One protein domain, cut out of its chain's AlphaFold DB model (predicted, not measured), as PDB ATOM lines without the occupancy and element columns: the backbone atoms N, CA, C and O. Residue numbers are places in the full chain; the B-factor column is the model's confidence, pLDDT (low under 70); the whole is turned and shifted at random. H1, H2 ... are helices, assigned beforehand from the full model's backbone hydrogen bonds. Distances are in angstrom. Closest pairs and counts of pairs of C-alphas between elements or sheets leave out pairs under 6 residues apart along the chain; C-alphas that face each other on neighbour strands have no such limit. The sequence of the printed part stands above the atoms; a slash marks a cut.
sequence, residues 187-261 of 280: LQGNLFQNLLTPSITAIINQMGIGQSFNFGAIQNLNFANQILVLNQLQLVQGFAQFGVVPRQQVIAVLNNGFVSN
ATOM      1  N   LEU A 187     -19.224 -24.721  12.687       67.31
ATOM      2  CA  LEU A 187     -20.464 -24.437  11.956       67.31
ATOM      3  C   LEU A 187     -21.642 -24.054  12.862       67.31
ATOM      4  O   LEU A 187     -22.530 -23.324  12.420       67.31
ATOM      5  N   GLN A 188     -21.666 -24.529  14.109       62.56
ATOM      6  CA  GLN A 188     -22.694 -24.169  15.093       62.56
ATOM      7  C   GLN A 188     -22.253 -23.057  16.056       62.56
ATOM      8  O   GLN A 188     -23.085 -22.508  16.776       62.56
ATOM      9  N   GLY A 189     -20.969 -22.702  16.071       64.69
ATOM     10  CA  GLY A 189     -20.408 -21.714  16.981       64.69
ATOM     11  C   GLY A 189     -20.507 -20.289  16.445       64.69
ATOM     12  O   GLY A 189     -20.329 -20.023  15.256       64.69
ATOM     13  N   ASN A 190     -20.696 -19.338  17.360       72.25
ATOM     14  CA  ASN A 190     -20.748 -17.893  17.095       72.25
ATOM     15  C   ASN A 190     -19.523 -17.322  16.345       72.25
ATOM     16  O   ASN A 190     -19.554 -16.166  15.928       72.25
ATOM     17  N   LEU A 191     -18.450 -18.101  16.153       71.38
ATOM     18  CA  LEU A 191     -17.248 -17.676  15.434       71.38
ATOM     19  C   LEU A 191     -17.536 -17.260  13.986       71.38
ATOM     20  O   LEU A 191     -16.997 -16.255  13.530       71.38
ATOM     21  N   PHE A 192     -18.405 -17.983  13.273       76.94
ATOM     22  CA  PHE A 192     -18.676 -17.679  11.863       76.94
ATOM     23  C   PHE A 192     -19.859 -16.726  11.651       76.94
ATOM     24  O   PHE A 192     -19.939 -16.106  10.590       76.94
ATOM     25  N   GLN A 193     -20.733 -16.531  12.651       72.75
ATOM     26  CA  GLN A 193     -21.853 -15.575  12.549       72.75
ATOM     27  C   GLN A 193     -21.373 -14.132  12.331       72.75
ATOM     28  O   GLN A 193     -21.996 -13.357  11.601       72.75
ATOM     29  N   ASN A 194     -20.232 -13.774  12.920       83.44
ATOM     30  CA  ASN A 194     -19.680 -12.426  12.794       83.44
ATOM     31  C   ASN A 194     -18.862 -12.222  11.513       83.44
ATOM     32  O   ASN A 194     -18.536 -11.084  11.184       83.44
ATOM     33  N   LEU A 195     -18.543 -13.294  10.780       88.38
ATOM     34  CA  LEU A 195     -17.697 -13.205   9.591       88.38
ATOM     35  C   LEU A 195     -18.484 -12.731   8.360       88.38
ATOM     36  O   LEU A 195     -17.982 -11.928   7.582       88.38
ATOM     37  N   LEU A 196     -19.722 -13.213   8.189       92.06
ATOM     38  CA  LEU A 196     -20.527 -12.928   6.992       92.06
ATOM     39  C   LEU A 196     -21.400 -11.680   7.131       92.06
ATOM     40  O   LEU A 196     -21.717 -11.034   6.131       92.06
ATOM     41  N   THR A 197     -21.764 -11.311   8.360       92.31
ATOM     42  CA  THR A 197     -22.616 -10.144   8.629       92.31
ATOM     43  C   THR A 197     -22.057  -8.843   8.021       92.31
ATOM     44  O   THR A 197     -22.828  -8.130   7.366       92.31
ATOM     45  N   PRO A 198     -20.750  -8.518   8.138       94.12
ATOM     46  CA  PRO A 198     -20.179  -7.328   7.504       94.12
ATOM     47  C   PRO A 198     -20.281  -7.357   5.975       94.12
ATOM     48  O   PRO A 198     -20.639  -6.350   5.367       94.12
ATOM     49  N   SER A 199     -20.036  -8.512   5.349       93.50
ATOM     50  CA  SER A 199     -20.114  -8.675   3.892       93.50
ATOM     51  C   SER A 199     -21.544  -8.515   3.375       93.50
ATOM     52  O   SER A 199     -21.776  -7.776   2.420       93.50
ATOM     53  N   ILE A 200     -22.514  -9.146   4.043       93.12
ATOM     54  CA  ILE A 200     -23.942  -8.999   3.731       93.12
ATOM     55  C   ILE A 200     -24.354  -7.524   3.857       93.12
ATOM     56  O   ILE A 200     -24.998  -6.974   2.962       93.12
ATOM     57  N   THR A 201     -23.916  -6.856   4.927       93.81
ATOM     58  CA  THR A 201     -24.210  -5.439   5.181       93.81
ATOM     59  C   THR A 201     -23.630  -4.527   4.101       93.81
ATOM     60  O   THR A 201     -24.324  -3.638   3.605       93.81
ATOM     61  N   ALA A 202     -22.385  -4.766   3.683       95.06
ATOM     62  CA  ALA A 202     -21.733  -3.996   2.630       95.06
ATOM     63  C   ALA A 202     -22.481  -4.097   1.289       95.06
ATOM     64  O   ALA A 202     -22.727  -3.071   0.658       95.06
ATOM     65  N   ILE A 203     -22.911  -5.300   0.889       93.62
ATOM     66  CA  ILE A 203     -23.651  -5.513  -0.369       93.62
ATOM     67  C   ILE A 203     -25.010  -4.799  -0.327       93.62
ATOM     68  O   ILE A 203     -25.373  -4.088  -1.265       93.62
ATOM     69  N   ILE A 204     -25.750  -4.927   0.778       92.19
ATOM     70  CA  ILE A 204     -27.051  -4.262   0.968       92.19
ATOM     71  C   ILE A 204     -26.898  -2.730   0.905       92.19
ATOM     72  O   ILE A 204     -27.694  -2.051   0.245       92.19
ATOM     73  N   ASN A 205     -25.856  -2.183   1.537       94.00
ATOM     74  CA  ASN A 205     -25.559  -0.750   1.495       94.00
ATOM     75  C   ASN A 205     -25.155  -0.285   0.091       94.00
ATOM     76  O   ASN A 205     -25.638   0.751  -0.364       94.00
ATOM     77  N   GLN A 206     -24.352  -1.067  -0.636       92.56
ATOM     78  CA  GLN A 206     -23.950  -0.757  -2.013       92.56
ATOM     79  C   GLN A 206     -25.147  -0.738  -2.979       92.56
ATOM     80  O   GLN A 206     -25.183   0.053  -3.922       92.56
ATOM     81  N   MET A 207     -26.170  -1.554  -2.720       89.62
ATOM     82  CA  MET A 207     -27.426  -1.525  -3.476       89.62
ATOM     83  C   MET A 207     -28.324  -0.320  -3.135       89.62
ATOM     84  O   MET A 207     -29.320  -0.079  -3.823       89.62
ATOM     85  N   GLY A 208     -27.977   0.468  -2.113       90.44
ATOM     86  CA  GLY A 208     -28.749   1.629  -1.668       90.44
ATOM     87  C   GLY A 208     -30.053   1.267  -0.953       90.44
ATOM     88  O   GLY A 208     -30.930   2.115  -0.835       90.44
ATOM     89  N   ILE A 209     -30.196   0.020  -0.491       89.19
ATOM     90  CA  ILE A 209     -31.397  -0.466   0.211       89.19
ATOM     91  C   ILE A 209     -31.176  -0.642   1.722       89.19
ATOM     92  O   ILE A 209     -32.065  -1.127   2.418       89.19
ATOM     93  N   GLY A 210     -30.018  -0.220   2.247       89.81
ATOM     94  CA  GLY A 210     -29.649  -0.383   3.659       89.81
ATOM     95  C   GLY A 210     -30.654   0.201   4.651       89.81
ATOM     96  O   GLY A 210     -30.912  -0.407   5.681       89.81
ATOM     97  N   GLN A 211     -31.301   1.320   4.314       88.56
ATOM     98  CA  GLN A 211     -32.295   1.964   5.190       88.56
ATOM     99  C   GLN A 211     -33.584   1.147   5.357       88.56
ATOM    100  O   GLN A 211     -34.317   1.330   6.321       88.56
ATOM    101  N   SER A 212     -33.892   0.264   4.405       84.75
ATOM    102  CA  SER A 212     -35.104  -0.563   4.428       84.75
ATOM    103  C   SER A 212     -34.861  -1.958   4.999       84.75
ATOM    104  O   SER A 212     -35.784  -2.769   5.012       84.75
ATOM    105  N   PHE A 213     -33.636  -2.259   5.439       85.94
ATOM    106  CA  PHE A 213     -33.229  -3.602   5.827       85.94
ATOM    107  C   PHE A 213     -32.977  -3.693   7.336       85.94
ATOM    108  O   PHE A 213     -32.231  -2.901   7.907       85.94
ATOM    109  N   ASN A 214     -33.577  -4.683   8.000       88.56
ATOM    110  CA  ASN A 214     -33.345  -4.924   9.423       88.56
ATOM    111  C   ASN A 214     -32.064  -5.757   9.622       88.56
ATOM    112  O   ASN A 214     -32.107  -6.987   9.628       88.56
ATOM    113  N   PHE A 215     -30.919  -5.095   9.804       89.94
ATOM    114  CA  PHE A 215     -29.633  -5.771  10.033       89.94
ATOM    115  C   PHE A 215     -29.600  -6.612  11.319       89.94
ATOM    116  O   PHE A 215     -28.890  -7.615  11.368       89.94
ATOM    117  N   GLY A 216     -30.403  -6.265  12.332       90.06
ATOM    118  CA  GLY A 216     -30.535  -7.077  13.545       90.06
ATOM    119  C   GLY A 216     -31.129  -8.458  13.253       90.06
ATOM    120  O   GLY A 216     -30.734  -9.447  13.863       90.06
ATOM    121  N   ALA A 217     -32.013  -8.558  12.255       88.12
ATOM    122  CA  ALA A 217     -32.557  -9.842  11.828       88.12
ATOM    123  C   ALA A 217     -31.494 -10.736  11.165       88.12
ATOM    124  O   ALA A 217     -31.548 -11.948  11.342       88.12
ATOM    125  N   ILE A 218     -30.506 -10.156  10.467       88.25
ATOM    126  CA  ILE A 218     -29.393 -10.894   9.838       88.25
ATOM    127  C   ILE A 218     -28.461 -11.490  10.897       88.25
ATOM    128  O   ILE A 218     -28.038 -12.636  10.763       88.25
ATOM    129  N   GLN A 219     -28.175 -10.736  11.962       89.25
ATOM    130  CA  GLN A 219     -27.312 -11.196  13.058       89.25
ATOM    131  C   GLN A 219     -27.887 -12.424  13.771       89.25
ATOM    132  O   GLN A 219     -27.140 -13.300  14.188       89.25
ATOM    133  N   ASN A 220     -29.216 -12.521  13.852       89.00
ATOM    134  CA  ASN A 220     -29.900 -13.646  14.489       89.00
ATOM    135  C   ASN A 220     -30.001 -14.897  13.599       89.00
ATOM    136  O   ASN A 220     -30.608 -15.893  13.998       89.00
ATOM    137  N   LEU A 221     -29.440 -14.870  12.388       88.12
ATOM    138  CA  LEU A 221     -29.457 -16.021  11.496       88.12
ATOM    139  C   LEU A 221     -28.384 -17.030  11.837       88.12
ATOM    140  O   LEU A 221     -27.227 -16.682  12.068       88.12
ATOM    141  N   ASN A 222     -28.757 -18.306  11.748       88.81
ATOM    142  CA  ASN A 222     -27.772 -19.372  11.706       88.81
ATOM    143  C   ASN A 222     -26.879 -19.222  10.457       88.81
ATOM    144  O   ASN A 222     -27.263 -18.613   9.455       88.81
ATOM    145  N   PHE A 223     -25.678 -19.792  10.516       89.69
ATOM    146  CA  PHE A 223     -24.681 -19.655   9.455       89.69
ATOM    147  C   PHE A 223     -25.190 -20.124   8.080       89.69
ATOM    148  O   PHE A 223     -24.958 -19.455   7.075       89.69
ATOM    149  N   ALA A 224     -25.946 -21.225   8.031       88.19
ATOM    150  CA  ALA A 224     -26.519 -21.741   6.786       88.19
ATOM    151  C   ALA A 224     -27.465 -20.724   6.121       88.19
ATOM    152  O   ALA A 224     -27.386 -20.488   4.914       88.19
ATOM    153  N   ASN A 225     -28.306 -20.061   6.916       89.62
ATOM    154  CA  ASN A 225     -29.201 -19.015   6.442       89.62
ATOM    155  C   ASN A 225     -28.420 -17.764   6.020       89.62
ATOM    156  O   ASN A 225     -28.774 -17.158   5.013       89.62
ATOM    157  N   GLN A 226     -27.335 -17.402   6.715       89.81
ATOM    158  CA  GLN A 226     -26.458 -16.297   6.297       89.81
ATOM    159  C   GLN A 226     -25.784 -16.571   4.940       89.81
ATOM    160  O   GLN A 226     -25.746 -15.685   4.087       89.81
ATOM    161  N   ILE A 227     -25.312 -17.800   4.695       91.50
ATOM    162  CA  ILE A 227     -24.764 -18.218   3.391       91.50
ATOM    163  C   ILE A 227     -25.830 -18.106   2.295       91.50
ATOM    164  O   ILE A 227     -25.556 -17.587   1.211       91.50
ATOM    165  N   LEU A 228     -27.055 -18.558   2.575       90.62
ATOM    166  CA  LEU A 228     -28.161 -18.478   1.622       90.62
ATOM    167  C   LEU A 228     -28.509 -17.020   1.280       90.62
ATOM    168  O   LEU A 228     -28.676 -16.689   0.106       90.62
ATOM    169  N   VAL A 229     -28.561 -16.145   2.292       91.12
ATOM    170  CA  VAL A 229     -28.754 -14.693   2.134       91.12
ATOM    171  C   VAL A 229     -27.667 -14.094   1.246       91.12
ATOM    172  O   VAL A 229     -27.971 -13.352   0.313       91.12
ATOM    173  N   LEU A 230     -26.405 -14.435   1.510       93.25
ATOM    174  CA  LEU A 230     -25.263 -13.937   0.753       93.25
ATOM    175  C   LEU A 230     -25.334 -14.354  -0.721       93.25
ATOM    176  O   LEU A 230     -25.139 -13.517  -1.601       93.25
ATOM    177  N   ASN A 231     -25.665 -15.618  -0.996       93.12
ATOM    178  CA  ASN A 231     -25.797 -16.127  -2.360       93.12
ATOM    179  C   ASN A 231     -26.924 -15.405  -3.125       93.12
ATOM    180  O   ASN A 231     -26.715 -14.915  -4.235       93.12
ATOM    181  N   GLN A 232     -28.095 -15.236  -2.497       90.12
ATOM    182  CA  GLN A 232     -29.207 -14.495  -3.104       90.12
ATOM    183  C   GLN A 232     -28.839 -13.034  -3.390       90.12
ATOM    184  O   GLN A 232     -29.162 -12.518  -4.460       90.12
ATOM    185  N   LEU A 233     -28.128 -12.376  -2.472       92.38
ATOM    186  CA  LEU A 233     -27.664 -11.002  -2.660       92.38
ATOM    187  C   LEU A 233     -26.691 -10.870  -3.835       92.38
ATOM    188  O   LEU A 233     -26.821  -9.929  -4.614       92.38
ATOM    189  N   GLN A 234     -25.763 -11.815  -4.005       93.12
ATOM    190  CA  GLN A 234     -24.826 -11.819  -5.136       93.12
ATOM    191  C   GLN A 234     -25.549 -11.977  -6.481       93.12
ATOM    192  O   GLN A 234     -25.259 -11.245  -7.429       93.12
ATOM    193  N   LEU A 235     -26.536 -12.877  -6.563       91.25
ATOM    194  CA  LEU A 235     -27.344 -13.057  -7.776       91.25
ATOM    195  C   LEU A 235     -28.122 -11.785  -8.128       91.25
ATOM    196  O   LEU A 235     -28.105 -11.322  -9.269       91.25
ATOM    197  N   VAL A 236     -28.777 -11.193  -7.130       92.12
ATOM    198  CA  VAL A 236     -29.539  -9.950  -7.280       92.12
ATOM    199  C   VAL A 236     -28.640  -8.787  -7.700       92.12
ATOM    200  O   VAL A 236     -29.029  -8.006  -8.569       92.12
ATOM    201  N   GLN A 237     -27.432  -8.684  -7.140       90.88
ATOM    202  CA  GLN A 237     -26.450  -7.676  -7.536       90.88
ATOM    203  C   GLN A 237     -26.081  -7.813  -9.018       90.88
ATOM    204  O   GLN A 237     -26.049  -6.806  -9.726       90.88
ATOM    205  N   GLY A 238     -25.886  -9.044  -9.504       91.62
ATOM    206  CA  GLY A 238     -25.671  -9.314 -10.926       91.62
ATOM    207  C   GLY A 238     -26.832  -8.811 -11.787       91.62
ATOM    208  O   GLY A 238     -26.628  -8.027 -12.710       91.62
ATOM    209  N   PHE A 239     -28.074  -9.167 -11.446       92.31
ATOM    210  CA  PHE A 239     -29.251  -8.707 -12.197       92.31
ATOM    211  C   PHE A 239     -29.443  -7.185 -12.177       92.31
ATOM    212  O   PHE A 239     -29.885  -6.608 -13.175       92.31
ATOM    213  N   ALA A 240     -29.101  -6.529 -11.066       88.94
ATOM    214  CA  ALA A 240     -29.157  -5.078 -10.952       88.94
ATOM    215  C   ALA A 240     -28.131  -4.388 -11.870       88.94
ATOM    216  O   ALA A 240     -28.451  -3.354 -12.456       88.94
ATOM    217  N   GLN A 241     -26.935  -4.967 -12.047       88.50
ATOM    218  CA  GLN A 241     -25.915  -4.442 -12.967       88.50
ATOM    219  C   GLN A 241     -26.355  -4.512 -14.432       88.50
ATOM    220  O   GLN A 241     -26.065  -3.600 -15.202       88.50
ATOM    221  N   PHE A 242     -27.111  -5.546 -14.810       93.62
ATOM    222  CA  PHE A 242     -27.658  -5.674 -16.165       93.62
ATOM    223  C   PHE A 242     -28.920  -4.832 -16.408       93.62
ATOM    224  O   PHE A 242     -29.475  -4.871 -17.504       93.62
ATOM    225  N   GLY A 243     -29.415  -4.096 -15.404       88.31
ATOM    226  CA  GLY A 243     -30.647  -3.307 -15.521       88.31
ATOM    227  C   GLY A 243     -31.910  -4.148 -15.751       88.31
ATOM    228  O   GLY A 243     -32.952  -3.596 -16.096       88.31
ATOM    229  N   VAL A 244     -31.835  -5.471 -15.559       90.69
ATOM    230  CA  VAL A 244     -32.947  -6.408 -15.797       90.69
ATOM    231  C   VAL A 244     -34.026  -6.253 -14.729       90.69
ATOM    232  O   VAL A 244     -35.210  -6.416 -15.009       90.69
ATOM    233  N   VAL A 245     -33.619  -5.919 -13.501       86.69
ATOM    234  CA  VAL A 245     -34.519  -5.802 -12.352       86.69
ATOM    235  C   VAL A 245     -34.459  -4.371 -11.806       86.69
ATOM    236  O   VAL A 245     -33.418  -3.951 -11.297       86.69
ATOM    237  N   PRO A 246     -35.562  -3.599 -11.874       85.69
ATOM    238  CA  PRO A 246     -35.660  -2.302 -11.214       85.69
ATOM    239  C   PRO A 246     -35.369  -2.429  -9.716       85.69
ATOM    240  O   PRO A 246     -35.850  -3.358  -9.066       85.69
ATOM    241  N   ARG A 247     -34.659  -1.458  -9.125       79.56
ATOM    242  CA  ARG A 247     -34.277  -1.488  -7.695       79.56
ATOM    243  C   ARG A 247     -35.454  -1.722  -6.739       79.56
ATOM    244  O   ARG A 247     -35.282  -2.340  -5.697       79.56
ATOM    245  N   GLN A 248     -36.659  -1.273  -7.090       82.06
ATOM    246  CA  GLN A 248     -37.848  -1.516  -6.265       82.06
ATOM    247  C   GLN A 248     -38.279  -2.991  -6.254       82.06
ATOM    248  O   GLN A 248     -38.754  -3.486  -5.235       82.06
ATOM    249  N   GLN A 249     -38.076  -3.714  -7.356       86.38
ATOM    250  CA  GLN A 249     -38.396  -5.140  -7.443       86.38
ATOM    251  C   GLN A 249     -37.373  -6.000  -6.698       86.38
ATOM    252  O   GLN A 249     -37.734  -7.050  -6.177       86.38
ATOM    253  N   VAL A 250     -36.129  -5.528  -6.566       83.69
ATOM    254  CA  VAL A 250     -35.098  -6.187  -5.752       83.69
ATOM    255  C   VAL A 250     -35.572  -6.381  -4.309       83.69
ATOM    256  O   VAL A 250     -35.439  -7.474  -3.768       83.69
ATOM    257  N   ILE A 251     -36.196  -5.362  -3.710       81.44
ATOM    258  CA  ILE A 251     -36.718  -5.445  -2.337       81.44
ATOM    259  C   ILE A 251     -37.818  -6.507  -2.234       81.44
ATOM    260  O   ILE A 251     -37.849  -7.261  -1.267       81.44
ATOM    261  N   ALA A 252     -38.700  -6.604  -3.233       84.81
ATOM    262  CA  ALA A 252     -39.770  -7.598  -3.245       84.81
ATOM    263  C   ALA A 252     -39.232  -9.032  -3.385       84.81
ATOM    264  O   ALA A 252     -39.674  -9.926  -2.664       84.81
ATOM    265  N   VAL A 253     -38.253  -9.247  -4.271       84.12
ATOM    266  CA  VAL A 253     -37.603 -10.554  -4.461       84.12
ATOM    267  C   VAL A 253     -36.866 -10.975  -3.192       84.12
ATOM    268  O   VAL A 253     -37.045 -12.099  -2.728       84.12
ATOM    269  N   LEU A 254     -36.106 -10.054  -2.596       84.19
ATOM    270  CA  LEU A 254     -35.414 -10.281  -1.334       84.19
ATOM    271  C   LEU A 254     -36.411 -10.588  -0.210       84.19
ATOM    272  O   LEU A 254     -36.271 -11.610   0.450       84.19
ATOM    273  N   ASN A 255     -37.468  -9.788  -0.037       82.69
ATOM    274  CA  ASN A 255     -38.493 -10.049   0.978       82.69
ATOM    275  C   ASN A 255     -39.134 -11.430   0.817       82.69
ATOM    276  O   ASN A 255     -39.265 -12.146   1.803       82.69
ATOM    277  N   ASN A 256     -39.486 -11.844  -0.401       84.06
ATOM    278  CA  ASN A 256     -40.068 -13.168  -0.627       84.06
ATOM    279  C   ASN A 256     -39.068 -14.301  -0.342       84.06
ATOM    280  O   ASN A 256     -39.437 -15.310   0.267       84.06
ATOM    281  N   GLY A 257     -37.804 -14.128  -0.738       79.19
ATOM    282  CA  GLY A 257     -36.730 -15.081  -0.450       79.19
ATOM    283  C   GLY A 257     -36.456 -15.218   1.048       79.19
ATOM    284  O   GLY A 257     -36.294 -16.326   1.555       79.19
ATOM    285  N   PHE A 258     -36.476 -14.110   1.785       82.19
ATOM    286  CA  PHE A 258     -36.230 -14.086   3.224       82.19
ATOM    287  C   PHE A 258     -37.415 -14.594   4.042       82.19
ATOM    288  O   PHE A 258     -37.218 -15.424   4.931       82.19
ATOM    289  N   VAL A 259     -38.644 -14.203   3.701       79.69
ATOM    290  CA  VAL A 259     -39.856 -14.676   4.391       79.69
ATOM    291  C   VAL A 259     -39.986 -16.193   4.281       79.69
ATOM    292  O   VAL A 259     -40.310 -16.853   5.266       79.69
ATOM    293  N   SER A 260     -39.634 -16.762   3.124       78.00
ATOM    294  CA  SER A 260     -39.609 -18.218   2.924       78.00
ATOM    295  C   SER A 260     -38.621 -18.940   3.855       78.00
ATOM    296  O   SER A 260     -38.794 -20.122   4.130       78.00
ATOM    297  N   ASN A 261     -37.623 -18.223   4.380       73.44
ATOM    298  CA  ASN A 261     -36.623 -18.720   5.326       73.44
ATOM    299  C   ASN A 261     -36.871 -18.245   6.774       73.44
ATOM    300  O   ASN A 261     -35.984 -18.350   7.619       73.44
TER     301      ASN A 261
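AT A GLANCE: This is residues 187 to 261 of the 280 residues of an uncharacterized protein of Metarhizium robertsii (strain ARSEF 23 / ATCC MYA-3075) (UniProt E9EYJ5). Long helix H3 runs between H1, nearly alongside it, and H4, which folds back on it as a helical hairpin; short H2 packs on H1. The printed part has 75 residues, all helix in class, with H1, H2, H3 and H4 in chain order. It is compact, radius of gyration of the C-alphas 12.3 A, spanning 39 by 23 by 20 A.

HOW THE PARTS SIT: H3, residues 223 to 241, touches H1, residues 190 to 206, the same way at a shallow tilt of 17 degrees; their closest C-alphas, Gln 193 and Phe 223, are 5.8 A apart. H4, residues 247 to 259, touches H3 opposite ways at a shallow tilt of 20 degrees; their closest C-alphas, Val 236 and Val 250, are 6.9 A apart. H2, residues 215 to 219, touches H1; their closest C-alphas, Thr 197 and Gln 219, are 6.5 A apart. H4 is apart from H1 and H2. Every O i to N i+4 pair is within hydrogen-bond range in H2 and H3, 7 of 13 in H1 and 7 of 9 in H4.

IN THESE COORDINATES: From first to last C-alpha H3 measures 27.1 A, H1 25.9 A, H4 18.7 A, H2 6.6 A. C-alpha 190 begins H1 at (-20.748, -17.893, 17.095); C-alpha 259 ends H4 at (-39.856, -14.676, 4.391).

THE WHOLE: The printed part has no cut and no long link. Residues 187 to 189 have pLDDT under 70.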